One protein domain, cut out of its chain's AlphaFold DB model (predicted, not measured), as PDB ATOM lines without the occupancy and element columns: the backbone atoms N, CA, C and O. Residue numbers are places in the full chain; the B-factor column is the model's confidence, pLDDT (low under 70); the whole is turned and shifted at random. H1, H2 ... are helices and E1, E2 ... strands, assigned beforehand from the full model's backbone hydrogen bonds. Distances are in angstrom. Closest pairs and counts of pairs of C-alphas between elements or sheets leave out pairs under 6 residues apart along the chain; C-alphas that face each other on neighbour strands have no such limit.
ATOM      1  N   LEU A  52      39.014 -50.902  47.154       67.62
ATOM      2  CA  LEU A  52      37.770 -50.219  47.456       67.62
ATOM      3  C   LEU A  52      38.053 -49.052  48.408       67.62
ATOM      4  O   LEU A  52      38.916 -49.174  49.286       67.62
ATOM      5  N   PRO A  53      37.338 -47.930  48.249       75.69
ATOM      6  CA  PRO A  53      37.467 -46.789  49.138       75.69
ATOM      7  C   PRO A  53      37.107 -47.175  50.587       75.69
ATOM      8  O   PRO A  53      36.439 -48.191  50.821       75.69
ATOM      9  N   PRO A  54      37.533 -46.381  51.589       80.69
ATOM     10  CA  PRO A  54      37.147 -46.594  52.981       80.69
ATOM     11  C   PRO A  54      35.626 -46.733  53.153       80.69
ATOM     12  O   PRO A  54      34.845 -46.102  52.443       80.69
ATOM     13  N   VAL A  55      35.181 -47.513  54.144       79.25
ATOM     14  CA  VAL A  55      33.741 -47.768  54.390       79.25
ATOM     15  C   VAL A  55      32.920 -46.494  54.610       79.25
ATOM     16  O   VAL A  55      31.728 -46.480  54.334       79.25
ATOM     17  N   ASN A  56      33.552 -45.417  55.069       88.31
ATOM     18  CA  ASN A  56      32.921 -44.128  55.312       88.31
ATOM     19  C   ASN A  56      33.107 -43.113  54.168       88.31
ATOM     20  O   ASN A  56      32.615 -41.993  54.269       88.31
ATOM     21  N   GLU A  57      33.796 -43.478  53.085       95.00
ATOM     22  CA  GLU A  57      33.812 -42.688  51.854       95.00
ATOM     23  C   GLU A  57      32.618 -43.076  50.972       95.00
ATOM     24  O   GLU A  57      32.376 -44.254  50.701       95.00
ATOM     25  N   ILE A  58      31.867 -42.068  50.538       97.50
ATOM     26  CA  ILE A  58      30.793 -42.148  49.556       97.50
ATOM     27  C   ILE A  58      31.354 -41.629  48.233       97.50
ATOM     28  O   ILE A  58      31.393 -40.422  47.979       97.50
ATOM     29  N   SER A  59      31.853 -42.549  47.408       97.31
ATOM     30  CA  SER A  59      32.296 -42.229  46.052       97.31
ATOM     31  C   SER A  59      31.078 -42.089  45.136       97.31
ATOM     32  O   SER A  59      30.216 -42.972  45.098       97.31
ATOM     33  N   ILE A  60      31.023 -40.978  44.405       98.44
ATOM     34  CA  ILE A  60      29.870 -40.564  43.602       98.44
ATOM     35  C   ILE A  60      30.224 -40.606  42.117       98.44
ATOM     36  O   ILE A  60      31.247 -40.054  41.704       98.44
ATOM     37  N   LEU A  61      29.343 -41.193  41.313       98.56
ATOM     38  CA  LEU A  61      29.306 -40.970  39.871       98.56
ATOM     39  C   LEU A  61      28.285 -39.874  39.558       98.56
ATOM     40  O   LEU A  61      27.102 -40.034  39.836       98.56
ATOM     41  N   GLU A  62      28.718 -38.776  38.953       98.62
ATOM     42  CA  GLU A  62      27.826 -37.693  38.549       98.62
ATOM     43  C   GLU A  62      27.484 -37.785  37.056       98.62
ATOM     44  O   GLU A  62      28.367 -37.889  36.205       98.62
ATOM     45  N   LEU A  63      26.194 -37.712  36.727       98.50
ATOM     46  CA  LEU A  63      25.660 -37.685  35.367       98.50
ATOM     47  C   LEU A  63      24.876 -36.380  35.166       98.50
ATOM     48  O   LEU A  63      24.004 -36.051  35.963       98.50
ATOM     49  N   LYS A  64      25.159 -35.634  34.098       98.38
ATOM     50  CA  LYS A  64      24.533 -34.336  33.799       98.38
ATOM     51  C   LYS A  64      23.848 -34.399  32.441       98.38
ATOM     52  O   LYS A  64      24.533 -34.463  31.424       98.38
ATOM     53  N   TYR A  65      22.520 -34.370  32.419       98.25
ATOM     54  CA  TYR A  65      21.730 -34.344  31.184       98.25
ATOM     55  C   TYR A  65      21.309 -32.911  30.882       98.25
ATOM     56  O   TYR A  65      20.429 -32.370  31.547       98.25
ATOM     57  N   LEU A  66      21.954 -32.298  29.889       98.25
ATOM     58  CA  LEU A  66      21.823 -30.888  29.513       98.25
ATOM     59  C   LEU A  66      21.392 -30.787  28.042       98.25
ATOM     60  O   LEU A  66      22.230 -30.497  27.186       98.25
ATOM     61  N   PRO A  67      20.116 -31.062  27.712       98.12
ATOM     62  CA  PRO A  67      19.666 -31.147  26.325       98.12
ATOM     63  C   PRO A  67      19.973 -29.839  25.602       98.12
ATOM     64  O   PRO A  67      19.482 -28.784  26.009       98.12
ATOM     65  N   ALA A  68      20.819 -29.889  24.575       97.69
ATOM     66  CA  ALA A  68      21.288 -28.684  23.905       97.69
ATOM     67  C   ALA A  68      20.230 -28.152  22.928       97.69
ATOM     68  O   ALA A  68      19.786 -28.854  22.021       97.69
ATOM     69  N   GLY A  69      19.862 -26.888  23.109       95.25
ATOM     70  CA  GLY A  69      19.030 -26.109  22.206       95.25
ATOM     71  C   GLY A  69      19.854 -25.172  21.310       95.25
ATOM     72  O   GLY A  69      21.091 -25.165  21.338       95.25
ATOM     73  N   PRO A  70      19.179 -24.343  20.495       91.12
ATOM     74  CA  PRO A  70      19.835 -23.364  19.635       91.12
ATOM     75  C   PRO A  70      20.694 -22.358  20.417       91.12
ATOM     76  O   PRO A  70      20.407 -22.017  21.563       91.12
ATOM     77  N   GLY A  71      21.745 -21.836  19.780       90.12
ATOM     78  CA  GLY A  71      22.525 -20.720  20.330       90.12
ATOM     79  C   GLY A  71      23.300 -21.018  21.621       90.12
ATOM     80  O   GLY A  71      23.603 -20.089  22.361       90.12
ATOM     81  N   GLY A  72      23.616 -22.286  21.915       94.62
ATOM     82  CA  GLY A  72      24.354 -22.654  23.132       94.62
ATOM     83  C   GLY A  72      23.510 -22.575  24.407       94.62
ATOM     84  O   GLY A  72      24.054 -22.370  25.493       94.62
ATOM     85  N   THR A  73      22.192 -22.729  24.277       97.31
ATOM     86  CA  THR A  73      21.235 -22.760  25.392       97.31
ATOM     87  C   THR A  73      20.721 -24.169  25.654       97.31
ATOM     88  O   THR A  73      20.986 -25.085  24.876       97.31
ATOM     89  N   LEU A  74      20.019 -24.364  26.767       97.75
ATOM     90  CA  LEU A  74      19.195 -25.552  26.957       97.75
ATOM     91  C   LEU A  74      18.023 -25.547  25.974       97.75
ATOM     92  O   LEU A  74      17.457 -24.502  25.655       97.75
ATOM     93  N   ASP A  75      17.620 -26.733  25.533       97.88
ATOM     94  CA  ASP A  75      16.380 -26.910  24.791       97.88
ATOM     95  C   ASP A  75      15.193 -26.590  25.713       97.88
ATOM     96  O   ASP A  75      14.809 -27.378  26.584       97.88
ATOM     97  N   SER A  76      14.605 -25.410  25.526       96.50
ATOM     98  CA  SER A  76      13.466 -24.937  26.314       96.50
ATOM     99  C   SER A  76      12.180 -25.713  26.031       96.50
ATOM    100  O   SER A  76      11.321 -25.795  26.908       96.50
ATOM    101  N   GLN A  77      12.054 -26.349  24.860       96.50
ATOM    102  CA  GLN A  77      10.919 -27.219  24.542       96.50
ATOM    103  C   GLN A  77      11.018 -28.558  25.272       96.50
ATOM    104  O   GLN A  77      10.011 -29.231  25.490       96.50
ATOM    105  N   GLU A  78      12.227 -28.992  25.616       96.81
ATOM    106  CA  GLU A  78      12.464 -30.210  26.384       96.81
ATOM    107  C   GLU A  78      12.438 -29.960  27.893       96.81
ATOM    108  O   GLU A  78      11.755 -30.666  28.641       96.81
ATOM    109  N   THR A  79      13.166 -28.936  28.327       96.81
ATOM    110  CA  THR A  79      13.462 -28.692  29.739       96.81
ATOM    111  C   THR A  79      12.479 -27.741  30.414       96.81
ATOM    112  O   THR A  79      12.372 -27.757  31.636       96.81
ATOM    113  N   GLY A  80      11.768 -26.904  29.646       95.56
ATOM    114  CA  GLY A  80      10.997 -25.778  30.185       95.56
ATOM    115  C   GLY A  80      11.866 -24.650  30.760       95.56
ATOM    116  O   GLY A  80      11.342 -23.745  31.406       95.56
ATOM    117  N   LEU A  81      13.187 -24.703  30.554       95.12
ATOM    118  CA  LEU A  81      14.175 -23.765  31.082       95.12
ATOM    119  C   LEU A  81      14.961 -23.129  29.929       95.12
ATOM    120  O   LEU A  81      15.139 -23.739  28.880       95.12
ATOM    121  N   SER A  82      15.466 -21.913  30.144       92.88
ATOM    122  CA  SER A  82      16.143 -21.120  29.100       92.88
ATOM    123  C   SER A  82      17.566 -20.701  29.482       92.88
ATOM    124  O   SER A  82      18.064 -19.694  28.987       92.88
ATOM    125  N   PHE A  83      18.218 -21.439  30.386       95.88
ATOM    126  CA  PHE A  83      19.614 -21.178  30.749       95.88
ATOM    127  C   PHE A  83      20.541 -21.405  29.549       95.88
ATOM    128  O   PHE A  83      20.317 -22.311  28.740       95.88
ATOM    129  N   SER A  84      21.627 -20.640  29.464       97.94
ATOM    130  CA  SER A  84      22.760 -21.022  28.623       97.94
ATOM    131  C   SER A  84      23.407 -22.312  29.144       97.94
ATOM    132  O   SER A  84      23.353 -22.626  30.338       97.94
ATOM    133  N   LEU A  85      24.073 -23.059  28.259       98.19
ATOM    134  CA  LEU A  85      24.823 -24.254  28.655       98.19
ATOM    135  C   LEU A  85      25.967 -23.918  29.628       98.19
ATOM    136  O   LEU A  85      26.333 -24.760  30.441       98.19
ATOM    137  N   SER A  86      26.527 -22.704  29.574       97.69
ATOM    138  CA  SER A  86      27.538 -22.261  30.547       97.69
ATOM    139  C   SER A  86      26.921 -22.045  31.927       97.69
ATOM    140  O   SER A  86      27.404 -22.609  32.904       97.69
ATOM    141  N   GLU A  87      25.814 -21.300  32.002       97.75
ATOM    142  CA  GLU A  87      25.147 -20.993  33.273       97.75
ATOM    143  C   GLU A  87      24.691 -22.258  34.000       97.75
ATOM    144  O   GLU A  87      24.891 -22.383  35.208       97.75
ATOM    145  N   VAL A  88      24.098 -23.223  33.286       97.94
ATOM    146  CA  VAL A  88      23.645 -24.468  33.926       97.94
ATOM    147  C   VAL A  88      24.817 -25.335  34.398       97.94
ATOM    148  O   VAL A  88      24.716 -25.952  35.459       97.94
ATOM    149  N   ARG A  89      25.951 -25.350  33.681       98.12
ATOM    150  CA  ARG A  89      27.169 -26.056  34.124       98.12
ATOM    151  C   ARG A  89      27.725 -25.448  35.404       98.12
ATOM    152  O   ARG A  89      27.999 -26.187  36.347       98.12
ATOM    153  N   ASP A  90      27.844 -24.124  35.456       97.88
ATOM    154  CA  ASP A  90      28.329 -23.412  36.643       97.88
ATOM    155  C   ASP A  90      27.399 -23.641  37.838       97.88
ATOM    156  O   ASP A  90      27.852 -23.916  38.953       97.88
ATOM    157  N   LYS A  91      26.084 -23.617  37.587       97.25
ATOM    158  CA  LYS A  91      25.060 -23.912  38.590       97.25
ATOM    159  C   LYS A  91      25.202 -25.330  39.145       97.25
ATOM    160  O   LYS A  91      25.253 -25.490  40.359       97.25
ATOM    161  N   ILE A  92      25.319 -26.342  38.282       98.25
ATOM    162  CA  ILE A  92      25.492 -27.736  38.714       98.25
ATOM    163  C   ILE A  92      26.799 -27.916  39.485       98.25
ATOM    164  O   ILE A  92      26.773 -28.481  40.569       98.25
ATOM    165  N   ASN A  93      27.921 -27.380  39.000       97.06
ATOM    166  CA  ASN A  93      29.205 -27.486  39.701       97.06
ATOM    167  C   ASN A  93      29.125 -26.894  41.123       97.06
ATOM    168  O   ASN A  93      29.604 -27.502  42.084       97.06
ATOM    169  N   SER A  94      28.476 -25.734  41.262       97.50
ATOM    170  CA  SER A  94      28.206 -25.105  42.560       97.50
ATOM    171  C   SER A  94      27.305 -25.979  43.438       97.50
ATOM    172  O   SER A  94      27.599 -26.203  44.615       97.50
ATOM    173  N   PHE A  95      26.236 -26.531  42.867       98.06
ATOM    174  CA  PHE A  95      25.291 -27.366  43.598       98.06
ATOM    175  C   PHE A  95      25.888 -28.681  44.065       98.06
ATOM    176  O   PHE A  95      25.686 -29.035  45.220       98.06
ATOM    177  N   SER A  96      26.655 -29.379  43.234       98.31
ATOM    178  CA  SER A  96      27.290 -30.638  43.614       98.31
ATOM    179  C   SER A  96      28.310 -30.440  44.731       98.31
ATOM    180  O   SER A  96      28.306 -31.179  45.715       98.31
ATOM    181  N   GLY A  97      29.139 -29.393  44.638       97.75
ATOM    182  CA  GLY A  97      30.073 -29.035  45.709       97.75
ATOM    183  C   GLY A  97      29.356 -28.633  47.004       97.75
ATOM    184  O   GLY A  97      29.725 -29.082  48.094       97.75
ATOM    185  N   GLY A  98      28.295 -27.826  46.890       97.88
ATOM    186  CA  GLY A  98      27.463 -27.405  48.016       97.88
ATOM    187  C   GLY A  98      26.719 -28.565  48.681       97.88
ATOM    188  O   GLY A  98      26.686 -28.642  49.909       97.88
ATOM    189  N   LEU A  99      26.183 -29.497  47.890       98.56
ATOM    190  CA  LEU A  99      25.491 -30.695  48.359       98.56
ATOM    191  C   LEU A  99      26.447 -31.640  49.080       98.56
ATOM    192  O   LEU A  99      26.173 -32.009  50.218       98.56
ATOM    193  N   ALA A 100      27.599 -31.966  48.483       98.31
ATOM    194  CA  ALA A 100      28.613 -32.798  49.131       98.31
ATOM    195  C   ALA A 100      29.040 -32.199  50.482       98.31
ATOM    196  O   ALA A 100      29.094 -32.895  51.495       98.31
ATOM    197  N   SER A 101      29.262 -30.881  50.521       97.75
ATOM    198  CA  SER A 101      29.607 -30.159  51.751       97.75
ATOM    199  C   SER A 101      28.490 -30.210  52.798       97.75
ATOM    200  O   SER A 101      28.757 -30.432  53.981       97.75
ATOM    201  N   ALA A 102      27.233 -30.034  52.380       98.00
ATOM    202  CA  ALA A 102      26.073 -30.100  53.263       98.00
ATOM    203  C   ALA A 102      25.859 -31.509  53.836       98.00
ATOM    204  O   ALA A 102      25.621 -31.633  55.037       98.00
ATOM    205  N   LEU A 103      26.002 -32.556  53.018       98.25
ATOM    206  CA  LEU A 103      25.881 -33.954  53.436       98.25
ATOM    207  C   LEU A 103      26.982 -34.347  54.423       98.25
ATOM    208  O   LEU A 103      26.690 -34.906  55.482       98.25
ATOM    209  N   MET A 104      28.237 -33.979  54.136       97.12
ATOM    210  CA  MET A 104      29.341 -34.158  55.083       97.12
ATOM    211  C   MET A 104      29.023 -33.450  56.404       97.12
ATOM    212  O   MET A 104      29.005 -34.094  57.453       97.12
ATOM    213  N   SER A 105      28.670 -32.161  56.365       95.69
ATOM    214  CA  SER A 105      28.311 -31.387  57.562       95.69
ATOM    215  C   SER A 105      27.140 -31.994  58.347       95.69
ATOM    216  O   SER A 105      27.167 -31.991  59.579       95.69
ATOM    217  N   GLY A 106      26.144 -32.558  57.659       96.31
ATOM    218  CA  GLY A 106      25.016 -33.260  58.270       96.31
ATOM    219  C   GLY A 106      25.425 -34.517  59.042       96.31
ATOM    220  O   GLY A 106      24.775 -34.868  60.018       96.31
ATOM    221  N   THR A 107      26.523 -35.171  58.652       96.00
ATOM    222  CA  THR A 107      27.032 -36.382  59.330       96.00
ATOM    223  C   THR A 107      28.042 -36.089  60.438       96.00
ATOM    224  O   THR A 107      28.514 -37.007  61.117       96.00
ATOM    225  N   SER A 108      28.373 -34.812  60.652       92.81
ATOM    226  CA  SER A 108      28.898 -34.383  61.951       92.81
ATOM    227  C   SER A 108      27.779 -34.562  62.965       92.81
ATOM    228  O   SER A 108      26.624 -34.330  62.638       92.81
ATOM    229  N   ASN A 109      28.067 -35.004  64.180       87.38
ATOM    230  CA  ASN A 109      27.016 -35.210  65.173       87.38
ATOM    231  C   ASN A 109      27.254 -34.335  66.399       87.38
ATOM    232  O   ASN A 109      28.380 -33.931  66.671       87.38
ATOM    233  N   ILE A 110      26.192 -34.050  67.151       88.25
ATOM    234  CA  ILE A 110      26.282 -33.220  68.363       88.25
ATOM    235  C   ILE A 110      26.946 -33.927  69.555       88.25
ATOM    236  O   ILE A 110      27.121 -33.315  70.606       88.25
ATOM    237  N   TYR A 111      27.283 -35.211  69.416       83.38
ATOM    238  CA  TYR A 111      27.778 -36.048  70.505       83.38
ATOM    239  C   TYR A 111      29.309 -36.157  70.545       83.38
ATOM    240  O   TYR A 111      29.866 -36.559  71.562       83.38
ATOM    241  N   SER A 112      29.996 -35.818  69.450       80.38
ATOM    242  CA  SER A 112      31.450 -35.937  69.316       80.38
ATOM    243  C   SER A 112      32.028 -34.777  68.512       80.38
ATOM    244  O   SER A 112      31.417 -34.276  67.572       80.38
ATOM    245  N   THR A 113      33.259 -34.389  68.843       81.81
ATOM    246  CA  THR A 113      34.036 -33.387  68.099       81.81
ATOM    247  C   THR A 113      34.831 -33.990  66.937       81.81
ATOM    248  O   THR A 113      35.576 -33.273  66.274       81.81
ATOM    249  N   SER A 114      34.664 -35.288  66.651       82.62
ATOM    250  CA  SER A 114      35.412 -36.037  65.623       82.62
ATOM    251  C   SER A 114      35.150 -35.602  64.167       82.62
ATOM    252  O   SER A 114      35.676 -36.229  63.249       82.62
ATOM    253  N   GLY A 115      34.350 -34.558  63.936       87.38
ATOM    254  CA  GLY A 115      33.963 -34.115  62.599       87.38
ATOM    255  C   GLY A 115      32.953 -35.055  61.919       87.38
ATOM    256  O   GLY A 115      32.290 -35.850  62.598       87.38
ATOM    257  N   PRO A 116      32.787 -34.945  60.590       94.06
ATOM    258  CA  PRO A 116      31.815 -35.733  59.842       94.06
ATOM    259  C   PRO A 116      32.198 -37.214  59.779       94.06
ATOM    260  O   PRO A 116      33.369 -37.557  59.625       94.06
ATOM    261  N   TYR A 117      31.205 -38.102  59.883       95.25
ATOM    262  CA  TYR A 117      31.449 -39.538  59.724       95.25
ATOM    263  C   TYR A 117      31.636 -39.922  58.254       95.25
ATOM    264  O   TYR A 117      32.576 -40.657  57.946       95.25
ATOM    265  N   LEU A 118      30.760 -39.432  57.369       96.50
ATOM    266  CA  LEU A 118      30.797 -39.734  55.938       96.50
ATOM    267  C   LEU A 118      31.585 -38.667  55.177       96.50
ATOM    268  O   LEU A 118      31.426 -37.472  55.421       96.50
ATOM    269  N   ASN A 119      32.391 -39.114  54.217       96.06
ATOM    270  CA  ASN A 119      33.126 -38.265  53.286       96.06
ATOM    271  C   ASN A 119      32.547 -38.429  51.878       96.06
ATOM    272  O   ASN A 119      32.592 -39.530  51.340       96.06
ATOM    273  N   TYR A 120      32.029 -37.360  51.275       97.50
ATOM    274  CA  TYR A 120      31.429 -37.411  49.939       97.50
ATOM    275  C   TYR A 120      32.433 -36.935  48.897       97.50
ATOM    276  O   TYR A 120      32.980 -35.837  49.006       97.50
ATOM    277  N   ARG A 121      32.673 -37.757  47.872       95.88
ATOM    278  CA  ARG A 121      33.664 -37.471  46.832       95.88
ATOM    279  C   ARG A 121      33.119 -37.798  45.450       95.88
ATOM    280  O   ARG A 121      32.870 -38.958  45.137       95.88
ATOM    281  N   ILE A 122      33.029 -36.781  44.598       97.25
ATOM    282  CA  ILE A 122      32.737 -36.961  43.172       97.25
ATOM    283  C   ILE A 122      33.954 -37.609  42.520       97.25
ATOM    284  O   ILE A 122      35.037 -37.023  42.470       97.25
ATOM    285  N   LEU A 123      33.781 -38.855  42.087       96.19
ATOM    286  CA  LEU A 123      34.821 -39.653  41.452       96.19
ATOM    287  C   LEU A 123      34.942 -39.297  39.970       96.19
ATOM    288  O   LEU A 123      36.045 -39.104  39.465       96.19
ATOM    289  N   GLU A 124      33.804 -39.212  39.291       96.75
ATOM    290  CA  GLU A 124      33.714 -38.915  37.866       96.75
ATOM    291  C   GLU A 124      32.439 -38.110  37.588       96.75
ATOM    292  O   GLU A 124      31.429 -38.300  38.265       96.75
ATOM    293  N   SER A 125      32.497 -37.209  36.605       97.56
ATOM    294  CA  SER A 125      31.374 -36.370  36.176       97.56
ATOM    295  C   SER A 125      31.232 -36.434  34.658       97.56
ATOM    296  O   SER A 125      32.135 -36.031  33.920       97.56
ATOM    297  N   ASN A 126      30.093 -36.946  34.195       97.75
ATOM    298  CA  ASN A 126      29.798 -37.190  32.790       97.75
ATOM    299  C   ASN A 126      28.658 -36.296  32.312       97.75
ATOM    300  O   ASN A 126      27.587 -36.262  32.909       97.75
ATOM    301  N   GLU A 127      28.890 -35.577  31.217       97.62
ATOM    302  CA  GLU A 127      27.914 -34.672  30.612       97.62
ATOM    303  C   GLU A 127      27.350 -35.256  29.315       97.62
ATOM    304  O   GLU A 127      28.093 -35.760  28.472       97.62
ATOM    305  N   TYR A 128      26.036 -35.121  29.155       97.88
ATOM    306  CA  TYR A 128      25.271 -35.545  27.993       97.88
ATOM    307  C   TYR A 128      24.456 -34.361  27.476       97.88
ATOM    308  O   TYR A 128      23.603 -33.829  28.182       97.88
ATOM    309  N   LEU A 129      24.682 -33.964  26.221       97.75
ATOM    310  CA  LEU A 129      23.966 -32.852  25.578       97.75
ATOM    311  C   LEU A 129      22.632 -33.272  24.940       97.75
ATOM    312  O   LEU A 129      22.160 -32.665  23.978       97.75
ATOM    313  N   ILE A 130      22.035 -34.339  25.463       97.00
ATOM    314  CA  ILE A 130      20.815 -34.967  24.955       97.00
ATOM    315  C   ILE A 130      19.743 -35.002  26.050       97.00
ATOM    316  O   ILE A 130      20.083 -34.928  27.235       97.00
ATOM    317  N   PRO A 131      18.454 -35.136  25.678       97.69
ATOM    318  CA  PRO A 131      17.385 -35.455  26.616       97.69
ATOM    319  C   PRO A 131      17.726 -36.657  27.490       97.69
ATOM    320  O   PRO A 131      18.330 -37.624  27.018       97.69
ATOM    321  N   VAL A 132      17.294 -36.610  28.749       97.06
ATOM    322  CA  VAL A 132      17.349 -37.792  29.608       97.06
ATOM    323  C   VAL A 132      16.495 -38.909  28.978       97.06
ATOM    324  O   VAL A 132      15.387 -38.626  28.499       97.06
ATOM    325  N   PRO A 133      16.982 -40.161  28.923       96.31
ATOM    326  CA  PRO A 133      16.167 -41.306  28.533       96.31
ATOM    327  C   PRO A 133      14.902 -41.393  29.392       96.31
ATOM    328  O   PRO A 133      14.955 -41.189  30.600       96.31
ATOM    329  N   LYS A 134      13.756 -41.684  28.771       95.81
ATOM    330  CA  LYS A 134      12.440 -41.695  29.429       95.81
ATOM    331  C   LYS A 134      11.893 -43.106  29.464       95.81
ATOM    332  O   LYS A 134      11.879 -43.783  28.435       95.81
ATOM    333  N   SER A 135      11.382 -43.518  30.616       92.75
ATOM    334  CA  SER A 135      10.766 -44.824  30.762       92.75
ATOM    335  C   SER A 135       9.488 -44.911  29.931       92.75
ATOM    336  O   SER A 135       8.631 -44.024  29.938       92.75
ATOM    337  N   THR A 136       9.338 -46.018  29.208       90.31
ATOM    338  CA  THR A 136       8.084 -46.336  28.512       90.31
ATOM    339  C   THR A 136       7.069 -46.999  29.443       90.31
ATOM    340  O   THR A 136       5.867 -46.942  29.172       90.31
ATOM    341  N   THR A 137       7.543 -47.579  30.550       87.75
ATOM    342  CA  THR A 137       6.761 -48.385  31.495       87.75
ATOM    343  C   THR A 137       6.393 -47.606  32.753       87.75
ATOM    344  O   THR A 137       5.243 -47.658  33.180       87.75
ATOM    345  N   PHE A 138       7.342 -46.867  33.329       87.12
ATOM    346  CA  PHE A 138       7.159 -46.166  34.596       87.12
ATOM    347  C   PHE A 138       6.794 -44.707  34.344       87.12
ATOM    348  O   PHE A 138       7.542 -43.941  33.730       87.12
ATOM    349  N   LYS A 139       5.601 -44.330  34.795       90.12
ATOM    350  CA  LYS A 139       5.028 -42.999  34.618       90.12
ATOM    351  C   LYS A 139       4.318 -42.594  35.897       90.12
ATOM    352  O   LYS A 139       3.749 -43.448  36.577       90.12
ATOM    353  N   ASN A 140       4.296 -41.299  36.176       87.69
ATOM    354  CA  ASN A 140       3.491 -40.770  37.264       87.69
ATOM    355  C   ASN A 140       1.984 -40.868  36.941       87.69
ATOM    356  O   ASN A 140       1.568 -41.233  35.836       87.69
ATOM    357  N   THR A 141       1.138 -40.478  37.893       86.25
ATOM    358  CA  THR A 141      -0.331 -40.517  37.754       86.25
ATOM    359  C   THR A 141      -0.878 -39.647  36.617       86.25
ATOM    360  O   THR A 141      -1.966 -39.916  36.111       86.25
ATOM    361  N   ALA A 142      -0.120 -38.645  36.167       90.69
ATOM    362  CA  ALA A 142      -0.439 -37.803  35.017       90.69
ATOM    363  C   ALA A 142       0.096 -38.364  33.683       90.69
ATOM    364  O   ALA A 142       0.060 -37.674  32.667       90.69
ATOM    365  N   SER A 143       0.581 -39.613  33.659       92.31
ATOM    366  CA  SER A 143       1.196 -40.269  32.494       92.31
ATOM    367  C   SER A 143       2.474 -39.595  31.968       92.31
ATOM    368  O   SER A 143       2.886 -39.862  30.836       92.31
ATOM    369  N   ILE A 144       3.126 -38.763  32.783       93.19
ATOM    370  CA  ILE A 144       4.449 -38.206  32.482       93.19
ATOM    371  C   ILE A 144       5.494 -39.261  32.871       93.19
ATOM    372  O   ILE A 144       5.418 -39.795  33.981       93.19
ATOM    373  N   PRO A 145       6.441 -39.610  31.986       94.75
ATOM    374  CA  PRO A 145       7.414 -40.655  32.275       94.75
ATOM    375  C   PRO A 145       8.439 -40.226  33.326       94.75
ATOM    376  O   PRO A 145       8.819 -39.057  33.399       94.75
ATOM    377  N   TYR A 146       8.913 -41.199  34.097       93.81
ATOM    378  CA  TYR A 146      10.150 -41.073  34.870       93.81
ATOM    379  C   TYR A 146      11.371 -41.325  33.970       93.81
ATOM    380  O   TYR A 146      11.202 -41.816  32.842       93.81
ATOM    381  N   PRO A 147      12.600 -41.018  34.413       94.31
ATOM    382  CA  PRO A 147      13.801 -41.430  33.702       94.31
ATOM    383  C   PRO A 147      13.894 -42.942  33.520       94.31
ATOM    384  O   PRO A 147      13.480 -43.730  34.368       94.31
ATOM    385  N   ASP A 148      14.442 -43.364  32.385       94.44
ATOM    386  CA  ASP A 148      14.821 -44.759  32.165       94.44
ATOM    387  C   ASP A 148      16.194 -45.009  32.795       94.44
ATOM    388  O   ASP A 148      17.228 -45.033  32.116       94.44
ATOM    389  N   ASN A 149      16.195 -45.157  34.121       93.19
ATOM    390  CA  ASN A 149      17.410 -45.383  34.894       93.19
ATOM    391  C   ASN A 149      18.164 -46.631  34.439       93.19
ATOM    392  O   ASN A 149      19.396 -46.626  34.396       93.19
ATOM    393  N   PHE A 150      17.453 -47.685  34.037       92.69
ATOM    394  CA  PHE A 150      18.083 -48.899  33.540       92.69
ATOM    395  C   PHE A 150      18.921 -48.617  32.297       92.69
ATOM    396  O   PHE A 150      20.097 -48.986  32.245       92.69
ATOM    397  N   SER A 151      18.346 -47.924  31.315       93.19
ATOM    398  CA  SER A 151      19.044 -47.540  30.088       93.19
ATOM    399  C   SER A 151      20.222 -46.604  30.369       93.19
ATOM    400  O   SER A 151      21.344 -46.874  29.929       93.19
ATOM    401  N   MET A 152      19.999 -45.561  31.178       95.06
ATOM    402  CA  MET A 152      21.024 -44.580  31.558       95.06
ATOM    403  C   MET A 152      22.242 -45.217  32.228       95.06
ATOM    404  O   MET A 152      23.375 -44.817  31.976       95.06
ATOM    405  N   LEU A 153      22.008 -46.198  33.098       96.56
ATOM    406  CA  LEU A 153      23.045 -46.827  33.913       96.56
ATOM    407  C   LEU A 153      23.659 -48.062  33.251       96.56
ATOM    408  O   LEU A 153      24.734 -48.505  33.655       96.56
ATOM    409  N   SER A 154      23.015 -48.618  32.226       94.81
ATOM    410  CA  SER A 154      23.578 -49.722  31.443       94.81
ATOM    411  C   SER A 154      24.654 -49.250  30.470       94.81
ATOM    412  O   SER A 154      25.602 -49.990  30.222       94.81
ATOM    413  N   ASN A 155      24.525 -48.025  29.947       88.88
ATOM    414  CA  ASN A 155      25.418 -47.464  28.934       88.88
ATOM    415  C   ASN A 155      25.846 -46.039  29.309       88.88
ATOM    416  O   ASN A 155      25.372 -45.052  28.746       88.88
ATOM    417  N   ILE A 156      26.763 -45.942  30.264       94.56
ATOM    418  CA  ILE A 156      27.443 -44.696  30.622       94.56
ATOM    419  C   ILE A 156      28.557 -44.436  29.587       94.56
ATOM    420  O   ILE A 156      28.907 -45.295  28.769       94.56
ATOM    421  N   LYS A 157      29.105 -43.219  29.594       90.06
ATOM    422  CA  LYS A 157      30.231 -42.779  28.764       90.06
ATOM    423  C   LYS A 157      31.333 -43.846  28.625       90.06
ATOM    424  O   LYS A 157      31.668 -44.559  29.570       90.06
ATOM    425  N   ASP A 158      31.884 -43.940  27.415       90.25
ATOM    426  CA  ASP A 158      32.924 -44.899  27.014       90.25
ATOM    427  C   ASP A 158      32.502 -46.382  27.100       90.25
ATOM    428  O   ASP A 158      33.346 -47.274  27.178       90.25
ATOM    429  N   GLY A 159      31.194 -46.664  27.060       85.94
ATOM    430  CA  GLY A 159      30.651 -48.029  27.035       85.94
ATOM    431  C   GLY A 159      30.697 -48.744  28.387       85.94
ATOM    432  O   GLY A 159      30.580 -49.968  28.442       85.94
ATOM    433  N   LYS A 160      30.888 -48.001  29.482       94.06
ATOM    434  CA  LYS A 160      30.894 -48.543  30.844       94.06
ATOM    435  C   LYS A 160      29.462 -48.713  31.353       94.06
ATOM    436  O   LYS A 160      28.612 -47.864  31.115       94.06
ATOM    437  N   SER A 161      29.203 -49.768  32.120       96.50
ATOM    438  CA  SER A 161      27.962 -49.899  32.892       96.50
ATOM    439  C   SER A 161      28.157 -49.406  34.323       96.50
ATOM    440  O   SER A 161      29.285 -49.288  34.806       96.50
ATOM    441  N   ILE A 162      27.067 -49.175  35.051       97.38
ATOM    442  CA  ILE A 162      27.128 -48.781  36.461       97.38
ATOM    443  C   ILE A 162      27.877 -49.810  37.317       97.38
ATOM    444  O   ILE A 162      28.605 -49.432  38.230       97.38
ATOM    445  N   CYS A 163      27.815 -51.100  36.974       95.94
ATOM    446  CA  CYS A 163      28.522 -52.135  37.728       95.94
ATOM    447  C   CYS A 163      30.044 -52.067  37.574       95.94
ATOM    448  O   CYS A 163      30.754 -52.482  38.484       95.94
ATOM    449  N   HIS A 164      30.571 -51.475  36.495       95.25
ATOM    450  CA  HIS A 164      31.994 -51.127  36.445       95.25
ATOM    451  C   HIS A 164      32.348 -50.157  37.583       95.25
ATOM    452  O   HIS A 164      33.274 -50.409  38.348       95.25
ATOM    453  N   TYR A 165      31.568 -49.090  37.756       96.38
ATOM    454  CA  TYR A 165      31.806 -48.089  38.797       96.38
ATOM    455  C   TYR A 165      31.561 -48.635  40.209       96.38
ATOM    456  O   TYR A 165      32.377 -48.427  41.105       96.38
ATOM    457  N   VAL A 166      30.464 -49.357  40.420       95.06
ATOM    458  CA  VAL A 166      30.082 -49.876  41.741       95.06
ATOM    459  C   VAL A 166      31.018 -51.001  42.185       95.06
ATOM    460  O   VAL A 166      31.592 -50.952  43.275       95.06
ATOM    461  N   ASP A 167      31.239 -52.003  41.332       93.00
ATOM    462  CA  ASP A 167      31.957 -53.209  41.746       93.00
ATOM    463  C   ASP A 167      33.479 -53.038  41.688       93.00
ATOM    464  O   ASP A 167      34.180 -53.656  42.496       93.00
ATOM    465  N   GLN A 168      33.987 -52.202  40.769       91.75
ATOM    466  CA  GLN A 168      35.428 -52.005  40.560       91.75
ATOM    467  C   GLN A 168      35.960 -50.689  41.133       91.75
ATOM    468  O   GLN A 168      37.129 -50.633  41.496       91.75
ATOM    469  N   LEU A 169      35.145 -49.635  41.223       93.19
ATOM    470  CA  LEU A 169      35.591 -48.329  41.730       93.19
ATOM    471  C   LEU A 169      34.961 -47.959  43.080       93.19
ATOM    472  O   LEU A 169      35.330 -46.947  43.670       93.19
ATOM    473  N   GLY A 170      34.042 -48.784  43.592       92.81
ATOM    474  CA  GLY A 170      33.396 -48.574  44.885       92.81
ATOM    475  C   GLY A 170      32.422 -47.398  44.912       92.81
ATOM    476  O   GLY A 170      32.209 -46.823  45.979       92.81
ATOM    477  N   VAL A 171      31.841 -47.027  43.765       96.44
ATOM    478  CA  VAL A 171      30.759 -46.035  43.717       96.44
ATOM    479  C   VAL A 171      29.566 -46.533  44.528       96.44
ATOM    480  O   VAL A 171      29.118 -47.662  44.350       96.44
ATOM    481  N   LYS A 172      29.061 -45.673  45.414       95.94
ATOM    482  CA  LYS A 172      27.891 -45.941  46.269       95.94
ATOM    483  C   LYS A 172      26.685 -45.105  45.873       95.94
ATOM    484  O   LYS A 172      25.555 -45.498  46.137       95.94
ATOM    485  N   GLU A 173      26.923 -43.967  45.228       97.81
ATOM    486  CA  GLU A 173      25.868 -43.058  44.809       97.81
ATOM    487  C   GLU A 173      26.043 -42.613  43.360       97.81
ATOM    488  O   GLU A 173      27.157 -42.371  42.891       97.81
ATOM    489  N   VAL A 174      24.922 -42.463  42.665       98.31
ATOM    490  CA  VAL A 174      24.845 -41.851  41.346       98.31
ATOM    491  C   VAL A 174      24.027 -40.579  41.460       98.31
ATOM    492  O   VAL A 174      22.866 -40.615  41.858       98.31
ATOM    493  N   TRP A 175      24.639 -39.450  41.129       98.62
ATOM    494  CA  TRP A 175      24.006 -38.139  41.169       98.62
ATOM    495  C   TRP A 175      23.626 -37.733  39.754       98.62
ATOM    496  O   TRP A 175      24.500 -37.464  38.931       98.62
ATOM    497  N   VAL A 176      22.332 -37.702  39.457       98.44
ATOM    498  CA  VAL A 176      21.811 -37.354  38.136       98.44
ATOM    499  C   VAL A 176      21.272 -35.930  38.171       98.44
ATOM    500  O   VAL A 176      20.183 -35.683  38.674       98.44
ATOM    501  N   TRP A 177      22.004 -34.977  37.601       98.38
ATOM    502  CA  TRP A 177      21.495 -33.627  37.376       98.38
ATOM    503  C   TRP A 177      20.705 -33.565  36.074       98.38
ATOM    504  O   TRP A 177      21.253 -33.736  34.981       98.38
ATOM    505  N   MET A 178      19.413 -33.287  36.205       97.62
ATOM    506  CA  MET A 178      18.451 -33.201  35.113       97.62
ATOM    507  C   MET A 178      17.395 -32.116  35.388       97.62
ATOM    508  O   MET A 178      17.576 -31.226  36.218       97.62
ATOM    509  N   TYR A 179      16.285 -32.163  34.662       97.19
ATOM    510  CA  TYR A 179      15.208 -31.181  34.679       97.19
ATOM    511  C   TYR A 179      13.873 -31.857  34.984       97.19
ATOM    512  O   TYR A 179      13.688 -33.042  34.729       97.19
ATOM    513  N   HIS A 180      12.917 -31.086  35.493       95.25
ATOM    514  CA  HIS A 180      11.522 -31.504  35.609       95.25
ATOM    515  C   HIS A 180      10.703 -30.677  34.621       95.25
ATOM    516  O   HIS A 180      10.701 -29.449  34.699       95.25
ATOM    517  N   SER A 181      10.010 -31.342  33.701       95.50
ATOM    518  CA  SER A 181       9.114 -30.697  32.741       95.50
ATOM    519  C   SER A 181       7.853 -31.531  32.512       95.50
ATOM    520  O   SER A 181       7.688 -32.614  33.065       95.50
ATOM    521  N   ALA A 182       6.966 -31.067  31.630       93.56
ATOM    522  CA  ALA A 182       5.808 -31.852  31.194       93.56
ATOM    523  C   ALA A 182       6.187 -33.160  30.460       93.56
ATOM    524  O   ALA A 182       5.310 -33.959  30.142       93.56
ATOM    525  N   LYS A 183       7.476 -33.372  30.157       95.94
ATOM    526  CA  LYS A 183       7.978 -34.536  29.417       95.94
ATOM    527  C   LYS A 183       8.705 -35.560  30.280       95.94
ATOM    528  O   LYS A 183       8.902 -36.670  29.792       95.94
ATOM    529  N   VAL A 184       9.153 -35.192  31.478       95.88
ATOM    530  CA  VAL A 184       9.839 -36.095  32.409       95.88
ATOM    531  C   VAL A 184       9.776 -35.548  33.836       95.88
ATOM    532  O   VAL A 184       9.935 -34.342  34.047       95.88
ATOM    533  N   VAL A 185       9.557 -36.432  34.809       93.31
ATOM    534  CA  VAL A 185       9.571 -36.104  36.243       93.31
ATOM    535  C   VAL A 185      10.694 -36.885  36.918       93.31
ATOM    536  O   VAL A 185      10.724 -38.094  36.733       93.31
ATOM    537  N   PRO A 186      11.606 -36.248  37.672       92.19
ATOM    538  CA  PRO A 186      12.648 -36.966  38.398       92.19
ATOM    539  C   PRO A 186      12.085 -37.760  39.588       92.19
ATOM    540  O   PRO A 186      11.123 -37.333  40.230       92.19
ATOM    541  N   ILE A 187      12.727 -38.882  39.899       87.75
ATOM    542  CA  ILE A 187      12.563 -39.697  41.100       87.75
ATOM    543  C   ILE A 187      13.590 -39.237  42.134       87.75
ATOM    544  O   ILE A 187      14.790 -39.208  41.877       87.75
ATOM    545  N   GLU A 188      13.128 -38.899  43.336       86.94
ATOM    546  CA  GLU A 188      13.998 -38.329  44.366       86.94
ATOM    547  C   GLU A 188      15.197 -39.232  44.690       86.94
ATOM    548  O   GLU A 188      16.352 -38.805  44.591       86.94
ATOM    549  N   SER A 189      14.929 -40.488  45.053       89.62
ATOM    550  CA  SER A 189      15.958 -41.493  45.323       89.62
ATOM    551  C   SER A 189      15.468 -42.896  44.995       89.62
ATOM    552  O   SER A 189      14.336 -43.246  45.315       89.62
ATOM    553  N   ASN A 190      16.332 -43.700  44.381       88.69
ATOM    554  CA  ASN A 190      16.068 -45.096  44.056       88.69
ATOM    555  C   ASN A 190      17.316 -45.943  44.340       88.69
ATOM    556  O   ASN A 190      18.418 -45.534  43.988       88.69
ATOM    557  N   MET A 191      17.197 -47.107  44.980       90.12
ATOM    558  CA  MET A 191      18.368 -47.850  45.480       90.12
ATOM    559  C   MET A 191      18.444 -49.256  44.912       90.12
ATOM    560  O   MET A 191      17.582 -50.061  45.196       90.12
ATOM    561  N   SER A 192      19.523 -49.622  44.227       89.19
ATOM    562  CA  SER A 192      19.777 -51.005  43.824       89.19
ATOM    563  C   SER A 192      20.373 -51.794  44.993       89.19
ATOM    564  O   SER A 192      21.343 -51.368  45.622       89.19
ATOM    565  N   MET A 193      19.788 -52.956  45.285       85.75
ATOM    566  CA  MET A 193      20.275 -53.887  46.301       85.75
ATOM    567  C   MET A 193      21.334 -54.779  45.664       85.75
ATOM    568  O   MET A 193      21.039 -55.502  44.714       85.75
ATOM    569  N   GLY A 194      22.550 -54.761  46.203       83.62
ATOM    570  CA  GLY A 194      23.661 -55.567  45.710       83.62
ATOM    571  C   GLY A 194      23.396 -57.067  45.800       83.62
ATOM    572  O   GLY A 194      22.658 -57.543  46.670       83.62
ATOM    573  N   LEU A 195      24.049 -57.854  44.942       81.44
ATOM    574  CA  LEU A 195      23.973 -59.318  44.993       81.44
ATOM    575  C   LEU A 195      24.469 -59.889  46.330       81.44
ATOM    576  O   LEU A 195      23.971 -60.931  46.755       81.44
ATOM    577  N   SER A 196      25.396 -59.215  47.021       75.62
ATOM    578  CA  SER A 196      25.803 -59.592  48.382       75.62
ATOM    579  C   SER A 196      24.665 -59.453  49.395       75.62
ATOM    580  O   SER A 196      24.537 -60.274  50.304       75.62
ATOM    581  N   SER A 197      23.812 -58.449  49.201       73.38
ATOM    582  CA  SER A 197      22.653 -58.165  50.049       73.38
ATOM    583  C   SER A 197      21.397 -58.904  49.613       73.38
ATOM    584  O   SER A 197      20.458 -58.999  50.388       73.38
ATOM    585  N   LYS A 198      21.382 -59.519  48.426       67.12
ATOM    586  CA  LYS A 198      20.235 -60.271  47.885       67.12
ATOM    587  C   LYS A 198      19.742 -61.405  48.795       67.12
ATOM    588  O   LYS A 198      18.559 -61.734  48.761       67.12
ATOM    589  N   ASN A 199      20.627 -61.998  49.602       60.41
ATOM    590  CA  ASN A 199      20.268 -63.047  50.570       60.41
ATOM    591  C   ASN A 199      19.599 -62.498  51.845       60.41
ATOM    592  O   ASN A 199      19.058 -63.266  52.641       60.41
ATOM    593  N   TYR A 200      19.627 -61.181  52.037       60.19
ATOM    594  CA  TYR A 200      18.989 -60.456  53.125       60.19
ATOM    595  C   TYR A 200      17.776 -59.739  52.509       60.19
ATOM    596  O   TYR A 200      17.919 -58.823  51.713       60.19
ATOM    597  N   TRP A 201      16.591 -60.296  52.772       57.78
ATOM    598  CA  TRP A 201      15.312 -60.099  52.065       57.78
ATOM    599  C   TRP A 201      15.087 -58.732  51.372       57.78
ATOM    600  O   TRP A 201      15.229 -57.679  51.984       57.78
ATOM    601  N   ASN A 202      14.646 -58.773  50.104       55.69
ATOM    602  CA  ASN A 202      14.330 -57.625  49.239       55.69
ATOM    603  C   ASN A 202      12.850 -57.707  48.822       55.69
ATOM    604  O   ASN A 202      12.393 -58.749  48.347       55.69
ATOM    605  N   TYR A 203      12.071 -56.653  49.070       52.25
ATOM    606  CA  TYR A 203      10.648 -56.840  49.370       52.25
ATOM    607  C   TYR A 203       9.681 -56.949  48.176       52.25
ATOM    608  O   TYR A 203       8.476 -57.027  48.416       52.25
ATOM    609  N   LYS A 204      10.196 -57.107  46.943       54.16
ATOM    610  CA  LYS A 204       9.718 -58.036  45.877       54.16
ATOM    611  C   LYS A 204       9.895 -57.504  44.448       54.16
ATOM    612  O   LYS A 204       9.027 -57.696  43.607       54.16
ATOM    613  N   THR A 205      11.068 -56.994  44.106       56.44
ATOM    614  CA  THR A 205      11.727 -57.503  42.888       56.44
ATOM    615  C   THR A 205      13.237 -57.443  43.078       56.44
ATOM    616  O   THR A 205      13.774 -58.482  43.446       56.44
ATOM    617  N   TYR A 206      13.902 -56.290  42.951       60.22
ATOM    618  CA  TYR A 206      15.278 -56.001  43.410       60.22
ATOM    619  C   TYR A 206      15.432 -54.485  43.578       60.22
ATOM    620  O   TYR A 206      14.871 -53.742  42.785       60.22
ATOM    621  N   GLY A 207      16.176 -54.033  44.592       65.19
ATOM    622  CA  GLY A 207      16.471 -52.606  44.754       65.19
ATOM    623  C   GLY A 207      15.414 -51.783  45.481       65.19
ATOM    624  O   GLY A 207      14.957 -50.769  44.972       65.19
ATOM    625  N   ASP A 208      15.019 -52.203  46.679       70.12
ATOM    626  CA  ASP A 208      13.888 -51.557  47.319       70.12
ATOM    627  C   ASP A 208      14.126 -51.311  48.804       70.12
ATOM    628  O   ASP A 208      13.624 -51.994  49.689       70.12
ATOM    629  N   VAL A 209      14.993 -50.345  49.075       79.19
ATOM    630  CA  VAL A 209      15.061 -49.635  50.353       79.19
ATOM    631  C   VAL A 209      15.252 -48.165  50.000       79.19
ATOM    632  O   VAL A 209      16.310 -47.593  50.232       79.19
ATOM    633  N   SER A 210      14.271 -47.580  49.314       78.62
ATOM    634  CA  SER A 210      14.361 -46.207  48.812       78.62
ATOM    635  C   SER A 210      13.038 -45.456  48.875       78.62
ATOM    636  O   SER A 210      12.000 -46.051  49.180       78.62
ATOM    637  N   ASN A 211      13.097 -44.149  48.605       79.88
ATOM    638  CA  ASN A 211      11.925 -43.276  48.562       79.88
ATOM    639  C   ASN A 211      11.271 -43.183  47.169       79.88
ATOM    640  O   ASN A 211      10.565 -42.221  46.881       79.88
ATOM    641  N   SER A 212      11.532 -44.136  46.276       75.81
ATOM    642  CA  SER A 212      10.930 -44.156  44.940       75.81
ATOM    643  C   SER A 212       9.521 -44.761  44.956       75.81
ATOM    644  O   SER A 212       8.961 -45.081  46.005       75.81
ATOM    645  N   ASP A 213       8.971 -44.999  43.763       70.19
ATOM    646  CA  ASP A 213       7.800 -45.858  43.554       70.19
ATOM    647  C   ASP A 213       8.103 -47.352  43.777       70.19
ATOM    648  O   ASP A 213       7.246 -48.200  43.509       70.19
ATOM    649  N   LYS A 214       9.285 -47.684  44.326       71.25
ATOM    650  CA  LYS A 214       9.605 -49.024  44.833       71.25
ATOM    651  C   LYS A 214       9.583 -50.056  43.701       71.25
ATOM    652  O   LYS A 214       9.064 -51.170  43.798       71.25
ATOM    653  N   THR A 215      10.103 -49.617  42.557       73.75
ATOM    654  CA  THR A 215      10.180 -50.367  41.309       73.75
ATOM    655  C   THR A 215      11.590 -50.883  41.088       73.75
ATOM    656  O   THR A 215      12.567 -50.242  41.453       73.75
ATOM    657  N   ASN A 216      11.708 -52.047  40.449       77.69
ATOM    658  CA  ASN A 216      13.004 -52.557  40.017       77.69
ATOM    659  C   ASN A 216      13.328 -52.063  38.605       77.69
ATOM    660  O   ASN A 216      13.084 -52.757  37.615       77.69
ATOM    661  N   ASP A 217      13.854 -50.847  38.533       85.19
ATOM    662  CA  ASP A 217      14.256 -50.150  37.308       85.19
ATOM    663  C   ASP A 217      15.759 -49.822  37.282       85.19
ATOM    664  O   ASP A 217      16.220 -49.067  36.427       85.19
ATOM    665  N   LEU A 218      16.546 -50.420  38.181       90.31
ATOM    666  CA  LEU A 218      17.991 -50.214  38.285       90.31
ATOM    667  C   LEU A 218      18.779 -51.484  37.924       90.31
ATOM    668  O   LEU A 218      18.368 -52.589  38.287       90.31
ATOM    669  N   PRO A 219      19.951 -51.371  37.268       91.94
ATOM    670  CA  PRO A 219      20.843 -52.513  37.111       91.94
ATOM    671  C   PRO A 219      21.282 -53.078  38.473       91.94
ATOM    672  O   PRO A 219      21.555 -52.353  39.426       91.94
ATOM    673  N   THR A 220      21.355 -54.401  38.594       90.19
ATOM    674  CA  THR A 220      21.841 -55.054  39.818       90.19
ATOM    675  C   THR A 220      23.331 -55.370  39.700       90.19
ATOM    676  O   THR A 220      23.737 -56.098  38.795       90.19
ATOM    677  N   CYS A 221      24.129 -54.867  40.642       91.44
ATOM    678  CA  CYS A 221      25.576 -55.091  40.718       91.44
ATOM    679  C   CYS A 221      25.941 -55.971  41.924       91.44
ATOM    680  O   CYS A 221      25.065 -56.365  42.697       91.44
ATOM    681  N   GLN A 222      27.220 -56.318  42.110       90.25
ATOM    682  CA  GLN A 222      27.622 -57.114  43.278       90.25
ATOM    683  C   GLN A 222      27.377 -56.374  44.596       90.25
ATOM    684  O   GLN A 222      27.047 -57.030  45.585       90.25
ATOM    685  N   ARG A 223      27.490 -55.040  44.585       90.25
ATOM    686  CA  ARG A 223      27.226 -54.158  45.732       90.25
ATOM    687  C   ARG A 223      26.026 -53.242  45.518       90.25
ATOM    688  O   ARG A 223      25.632 -52.980  44.382       90.25
ATOM    689  N   SER A 224      25.448 -52.784  46.624       91.31
ATOM    690  CA  SER A 224      24.348 -51.821  46.616       91.31
ATOM    691  C   SER A 224      24.820 -50.427  46.212       91.31
ATOM    692  O   SER A 224      25.947 -50.032  46.511       91.31
ATOM    693  N   TYR A 225      23.928 -49.667  45.582       94.50
ATOM    694  CA  TYR A 225      24.142 -48.256  45.268       94.50
ATOM    695  C   TYR A 225      22.808 -47.508  45.180       94.50
ATOM    696  O   TYR A 225      21.774 -48.113  44.894       94.50
ATOM    697  N   THR A 226      22.836 -46.191  45.373       94.94
ATOM    698  CA  THR A 226      21.646 -45.329  45.292       94.94
ATOM    699  C   THR A 226      21.768 -44.330  44.151       94.94
ATOM    700  O   THR A 226      22.813 -43.725  43.950       94.94
ATOM    701  N   VAL A 227      20.693 -44.141  43.401       96.06
ATOM    702  CA  VAL A 227      20.538 -43.122  42.368       96.06
ATOM    703  C   VAL A 227      19.700 -41.996  42.941       96.06
ATOM    704  O   VAL A 227      18.637 -42.241  43.505       96.06
ATOM    705  N   TYR A 228      20.172 -40.770  42.779       97.25
ATOM    706  CA  TYR A 228      19.438 -39.569  43.134       97.25
ATOM    707  C   TYR A 228      19.264 -38.698  41.899       97.25
ATOM    708  O   TYR A 228      20.252 -38.362  41.242       97.25
ATOM    709  N   GLU A 229      18.030 -38.297  41.608       96.25
ATOM    710  CA  GLU A 229      17.741 -37.443  40.459       96.25
ATOM    711  C   GLU A 229      17.390 -36.033  40.929       96.25
ATOM    712  O   GLU A 229      16.409 -35.783  41.634       96.25
ATOM    713  N   TYR A 230      18.227 -35.082  40.539       97.62
ATOM    714  CA  TYR A 230      18.143 -33.694  40.954       97.62
ATOM    715  C   TYR A 230      17.638 -32.816  39.822       97.62
ATOM    716  O   TYR A 230      18.042 -32.949  38.668       97.62
ATOM    717  N   ASN A 231      16.811 -31.837  40.177       96.25
ATOM    718  CA  ASN A 231      16.377 -30.800  39.254       96.25
ATOM    719  C   ASN A 231      17.327 -29.591  39.330       96.25
ATOM    720  O   ASN A 231      17.255 -28.813  40.283       96.25
ATOM    721  N   TYR A 232      18.161 -29.366  38.310       95.94
ATOM    722  CA  TYR A 232      19.053 -28.194  38.253       95.94
ATOM    723  C   TYR A 232      18.301 -26.851  38.130       95.94
ATOM    724  O   TYR A 232      18.892 -25.777  38.271       95.94
ATOM    725  N   GLY A 233      16.983 -26.868  37.904       94.50
ATOM    726  CA  GLY A 233      16.105 -25.703  38.039       94.50
ATOM    727  C   GLY A 233      15.915 -25.236  39.489       94.50
ATOM    728  O   GLY A 233      15.585 -24.071  39.699       94.50
ATOM    729  N   ARG A 234      16.176 -26.101  40.478       93.62
ATOM    730  CA  ARG A 234      16.014 -25.842  41.920       93.62
ATOM    731  C   ARG A 234      17.350 -25.491  42.588       93.62
ATOM    732  O   ARG A 234      18.146 -24.781  41.967       93.62
ATOM    733  N   GLY A 235      17.580 -25.924  43.832       93.94
ATOM    734  CA  GLY A 235      18.809 -25.695  44.583       93.94
ATOM    735  C   GLY A 235      19.269 -26.894  45.417       93.94
ATOM    736  O   GLY A 235      18.708 -27.989  45.376       93.94
ATOM    737  N   VAL A 236      20.321 -26.660  46.206       96.81
ATOM    738  CA  VAL A 236      20.918 -27.663  47.103       96.81
ATOM    739  C   VAL A 236      19.922 -28.144  48.165       96.81
ATOM    740  O   VAL A 236      19.992 -29.294  48.583       96.81
ATOM    741  N   GLY A 237      18.984 -27.294  48.596       95.25
ATOM    742  CA  GLY A 237      17.980 -27.651  49.603       95.25
ATOM    743  C   GLY A 237      17.057 -28.791  49.175       95.25
ATOM    744  O   GLY A 237      16.726 -29.637  50.008       95.25
ATOM    745  N   GLU A 238      16.677 -28.840  47.899       94.94
ATOM    746  CA  GLU A 238      15.888 -29.938  47.338       94.94
ATOM    747  C   GLU A 238      16.739 -31.151  46.990       94.94
ATOM    748  O   GLU A 238      16.331 -32.266  47.277       94.94
ATOM    749  N   ALA A 239      17.961 -30.966  46.486       96.81
ATOM    750  CA  ALA A 239      18.860 -32.106  46.301       96.81
ATOM    751  C   ALA A 239      19.161 -32.818  47.639       96.81
ATOM    752  O   ALA A 239      19.184 -34.043  47.704       96.81
ATOM    753  N   MET A 240      19.311 -32.056  48.728       97.00
ATOM    754  CA  MET A 240      19.445 -32.575  50.093       97.00
ATOM    755  C   MET A 240      18.180 -33.295  50.585       97.00
ATOM    756  O   MET A 240      18.280 -34.219  51.384       97.00
ATOM    757  N   GLU A 241      16.996 -32.876  50.130       95.06
ATOM    758  CA  GLU A 241      15.719 -33.507  50.488       95.06
ATOM    759  C   GLU A 241      15.655 -34.958  50.015       95.06
ATOM    760  O   GLU A 241      15.328 -35.850  50.795       95.06
ATOM    761  N   ASN A 242      16.082 -35.203  48.774       94.88
ATOM    762  CA  ASN A 242      16.169 -36.546  48.210       94.88
ATOM    763  C   ASN A 242      17.014 -37.488  49.089       94.88
ATOM    764  O   ASN A 242      16.656 -38.643  49.315       94.88
ATOM    765  N   HIS A 243      18.135 -36.984  49.615       96.69
ATOM    766  CA  HIS A 243      19.014 -37.728  50.523       96.69
ATOM    767  C   HIS A 243      18.353 -38.023  51.863       96.69
ATOM    768  O   HIS A 243      18.422 -39.148  52.356       96.69
ATOM    769  N   THR A 244      17.694 -37.036  52.471       95.44
ATOM    770  CA  THR A 244      17.040 -37.246  53.766       95.44
ATOM    771  C   THR A 244      15.849 -38.201  53.662       95.44
ATOM    772  O   THR A 244      15.634 -38.991  54.579       95.44
ATOM    773  N   HIS A 245      15.173 -38.249  52.516       91.75
ATOM    774  CA  HIS A 245      14.165 -39.264  52.214       91.75
ATOM    775  C   HIS A 245      14.722 -40.683  52.052       91.75
ATOM    776  O   HIS A 245      14.143 -41.650  52.563       91.75
ATOM    777  N   GLN A 246      15.875 -40.827  51.399       91.81
ATOM    778  CA  GLN A 246      16.578 -42.109  51.347       91.81
ATOM    779  C   GLN A 246      16.995 -42.570  52.752       91.81
ATOM    780  O   GLN A 246      16.808 -43.736  53.105       91.81
ATOM    781  N   ILE A 247      17.520 -41.659  53.578       93.88
ATOM    782  CA  ILE A 247      17.898 -41.933  54.973       93.88
ATOM    783  C   ILE A 247      16.680 -42.389  55.788       93.88
ATOM    784  O   ILE A 247      16.768 -43.369  56.531       93.88
ATOM    785  N   GLU A 248      15.534 -41.724  55.631       90.06
ATOM    786  CA  GLU A 248      14.277 -42.131  56.265       90.06
ATOM    787  C   GLU A 248      13.855 -43.542  55.862       90.06
ATOM    788  O   GLU A 248      13.481 -44.340  56.724       90.06
ATOM    789  N   SER A 249      13.948 -43.866  54.574       86.81
ATOM    790  CA  SER A 249      13.599 -45.190  54.052       86.81
ATOM    791  C   SER A 249      14.532 -46.273  54.601       86.81
ATOM    792  O   SER A 249      14.066 -47.305  55.088       86.81
ATOM    793  N   LEU A 250      15.843 -46.010  54.611       89.31
ATOM    794  CA  LEU A 250      16.861 -46.907  55.165       89.31
ATOM    795  C   LEU A 250      16.638 -47.178  56.651       89.31
ATOM    796  O   LEU A 250      16.625 -48.331  57.078       89.31
ATOM    797  N   PHE A 251      16.453 -46.140  57.463       90.19
ATOM    798  CA  PHE A 251      16.300 -46.330  58.903       90.19
ATOM    799  C   PHE A 251      14.944 -46.917  59.275       90.19
ATOM    800  O   PHE A 251      14.891 -47.727  60.195       90.19
ATOM    801  N   SER A 252      13.880 -46.595  58.535       83.69
ATOM    802  CA  SER A 252      12.577 -47.258  58.686       83.69
ATOM    803  C   SER A 252      12.690 -48.754  58.404       83.69
ATOM    804  O   SER A 252      12.238 -49.567  59.210       83.69
ATOM    805  N   PHE A 253      13.406 -49.128  57.339       83.12
ATOM    806  CA  PHE A 253      13.710 -50.526  57.042       83.12
ATOM    807  C   PHE A 253      14.473 -51.206  58.190       83.12
ATOM    808  O   PHE A 253      14.068 -52.275  58.647       83.12
ATOM    809  N   MET A 254      15.520 -50.569  58.728       85.81
ATOM    810  CA  MET A 254      16.266 -51.119  59.870       85.81
ATOM    811  C   MET A 254      15.410 -51.266  61.142       85.81
ATOM    812  O   MET A 254      15.687 -52.131  61.978       85.81
ATOM    813  N   ASP A 255      14.378 -50.440  61.294       82.31
ATOM    814  CA  ASP A 255      13.431 -50.448  62.417       82.31
ATOM    815  C   ASP A 255      12.254 -51.424  62.218       82.31
ATOM    816  O   ASP A 255      11.486 -51.679  63.148       82.31
ATOM    817  N   GLY A 256      12.119 -51.999  61.019       72.31
ATOM    818  CA  GLY A 256      11.101 -53.004  60.694       72.31
ATOM    819  C   GLY A 256       9.824 -52.454  60.127       72.31
ATOM    820  O   GLY A 256       8.803 -53.133  60.170       72.31
TER     821      GLY A 256
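What this domain is: This is residues 52 to 256 of the 640 residues of the protein "PA14 domain-containing protein" of candidate division WWE3 bacterium CG08_land_8_20_14_0_20_41_15 (UniProt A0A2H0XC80). A strongly twisted sheet of five strands, E2 E1 E5 E7 E6, makes the core, with the two long helices H2 and H5 over one face and the short helix H4 over the other. The small hairpin E3 and E4 and the short helices H1 and H3 are outside these three layers, H3 just grazing the sheet, and a 32-residue link without a named element joins E6 to E7. The printed part has 205 residues, with five named helices and seven named strands in the order E1 H1 H2 E2 E3 E4 H3 H4 E5 E6 E7 H5. The class is mixed, helices and strands, and the sheet is mixed too, with E2, E1, E5 and E7 parallel and E6 antiparallel at the edge. The whole is compact and rounded, with a radius of gyration of the C-alphas of 16.8 A and spans of 50 by 40 by 33 A.

How they stand to each other: E1, residues 57 to 65, is an inner strand and the parallel neighbour of the edge strand E2, residues 119 to 128, with N 60 and O 121 2.8 A apart. Between them in the chain come H1, residues 76 to 79, and H2, residues 85 to 106, a strand-helix-strand unit, two parallel neighbour strands joined through helices, with a right-handed crossover. H1 is not on the sheet and is apart from H2. H2 is on the sheet at a height of 8.2 A, and its closest C-alphas to E2 are those of Ala 100 and Tyr 120, 5.5 A apart. E3, residues 134 to 139, and E4, residues 145 to 147, form an antiparallel hairpin, with N 135 and O 146 2.8 A apart. H3, residues 149 to 154, only grazes the sheet, with residues 149 to 153. H3 is close to but not clearly touching H4, residues 162 to 169, with the closest C-alphas, Leu 153 and Ile 162, 5.2 A apart. H4 is on the opposite face from H2, at a height of 8.5 A. E5, residues 171 to 178, is parallel to E1, with N 63 and O 175 2.8 A apart. E7, residues 225 to 231, is parallel to E5, with N 176 and O 228 2.8 A apart. E6, residues 189 to 192, is the other edge strand and forms a hairpin with E7, antiparallel, with N 227 and O 190 2.7 A apart. H5, residues 236 to 255, is on the same face as H2, at a height of 9.0 A, over E7 and E6. Residues 236 to 240 of H5 touch residues 95 to 103 of H2 at a steep tilt of 40 degrees, the same way, the closest C-alphas being Phe 95 and Val 236 at 5.6 A. In H2, H3 and H4 every O i to N i+4 pair is within hydrogen-bond range, in H5 15 of 16 are, and H1 is too short for such a pair.

Where its parts are: E1 begins at C-alpha 57 (33.812, -42.688, 51.854) and is 25.4 A long. H1 measures 5.1 A. H2 begins at C-alpha 85 (24.823, -24.254, 28.655) and is 31.0 A long, and E2 is 26.6 A. E5 is 19.8 A and E7 20.0 A long. H5 is 28.5 A long and ends at C-alpha 255 (13.431, -50.448, 62.417).

The domain as a whole: The two C-alphas farthest apart are those of Pro 70 and Tyr 111, 53.0 A. The printed part has no cut. The links from H2 to E2 and from E6 to E7 are long. Mean pLDDT of the printed part is 90.8, and residue 52 and residues 198 to 207 are under 70.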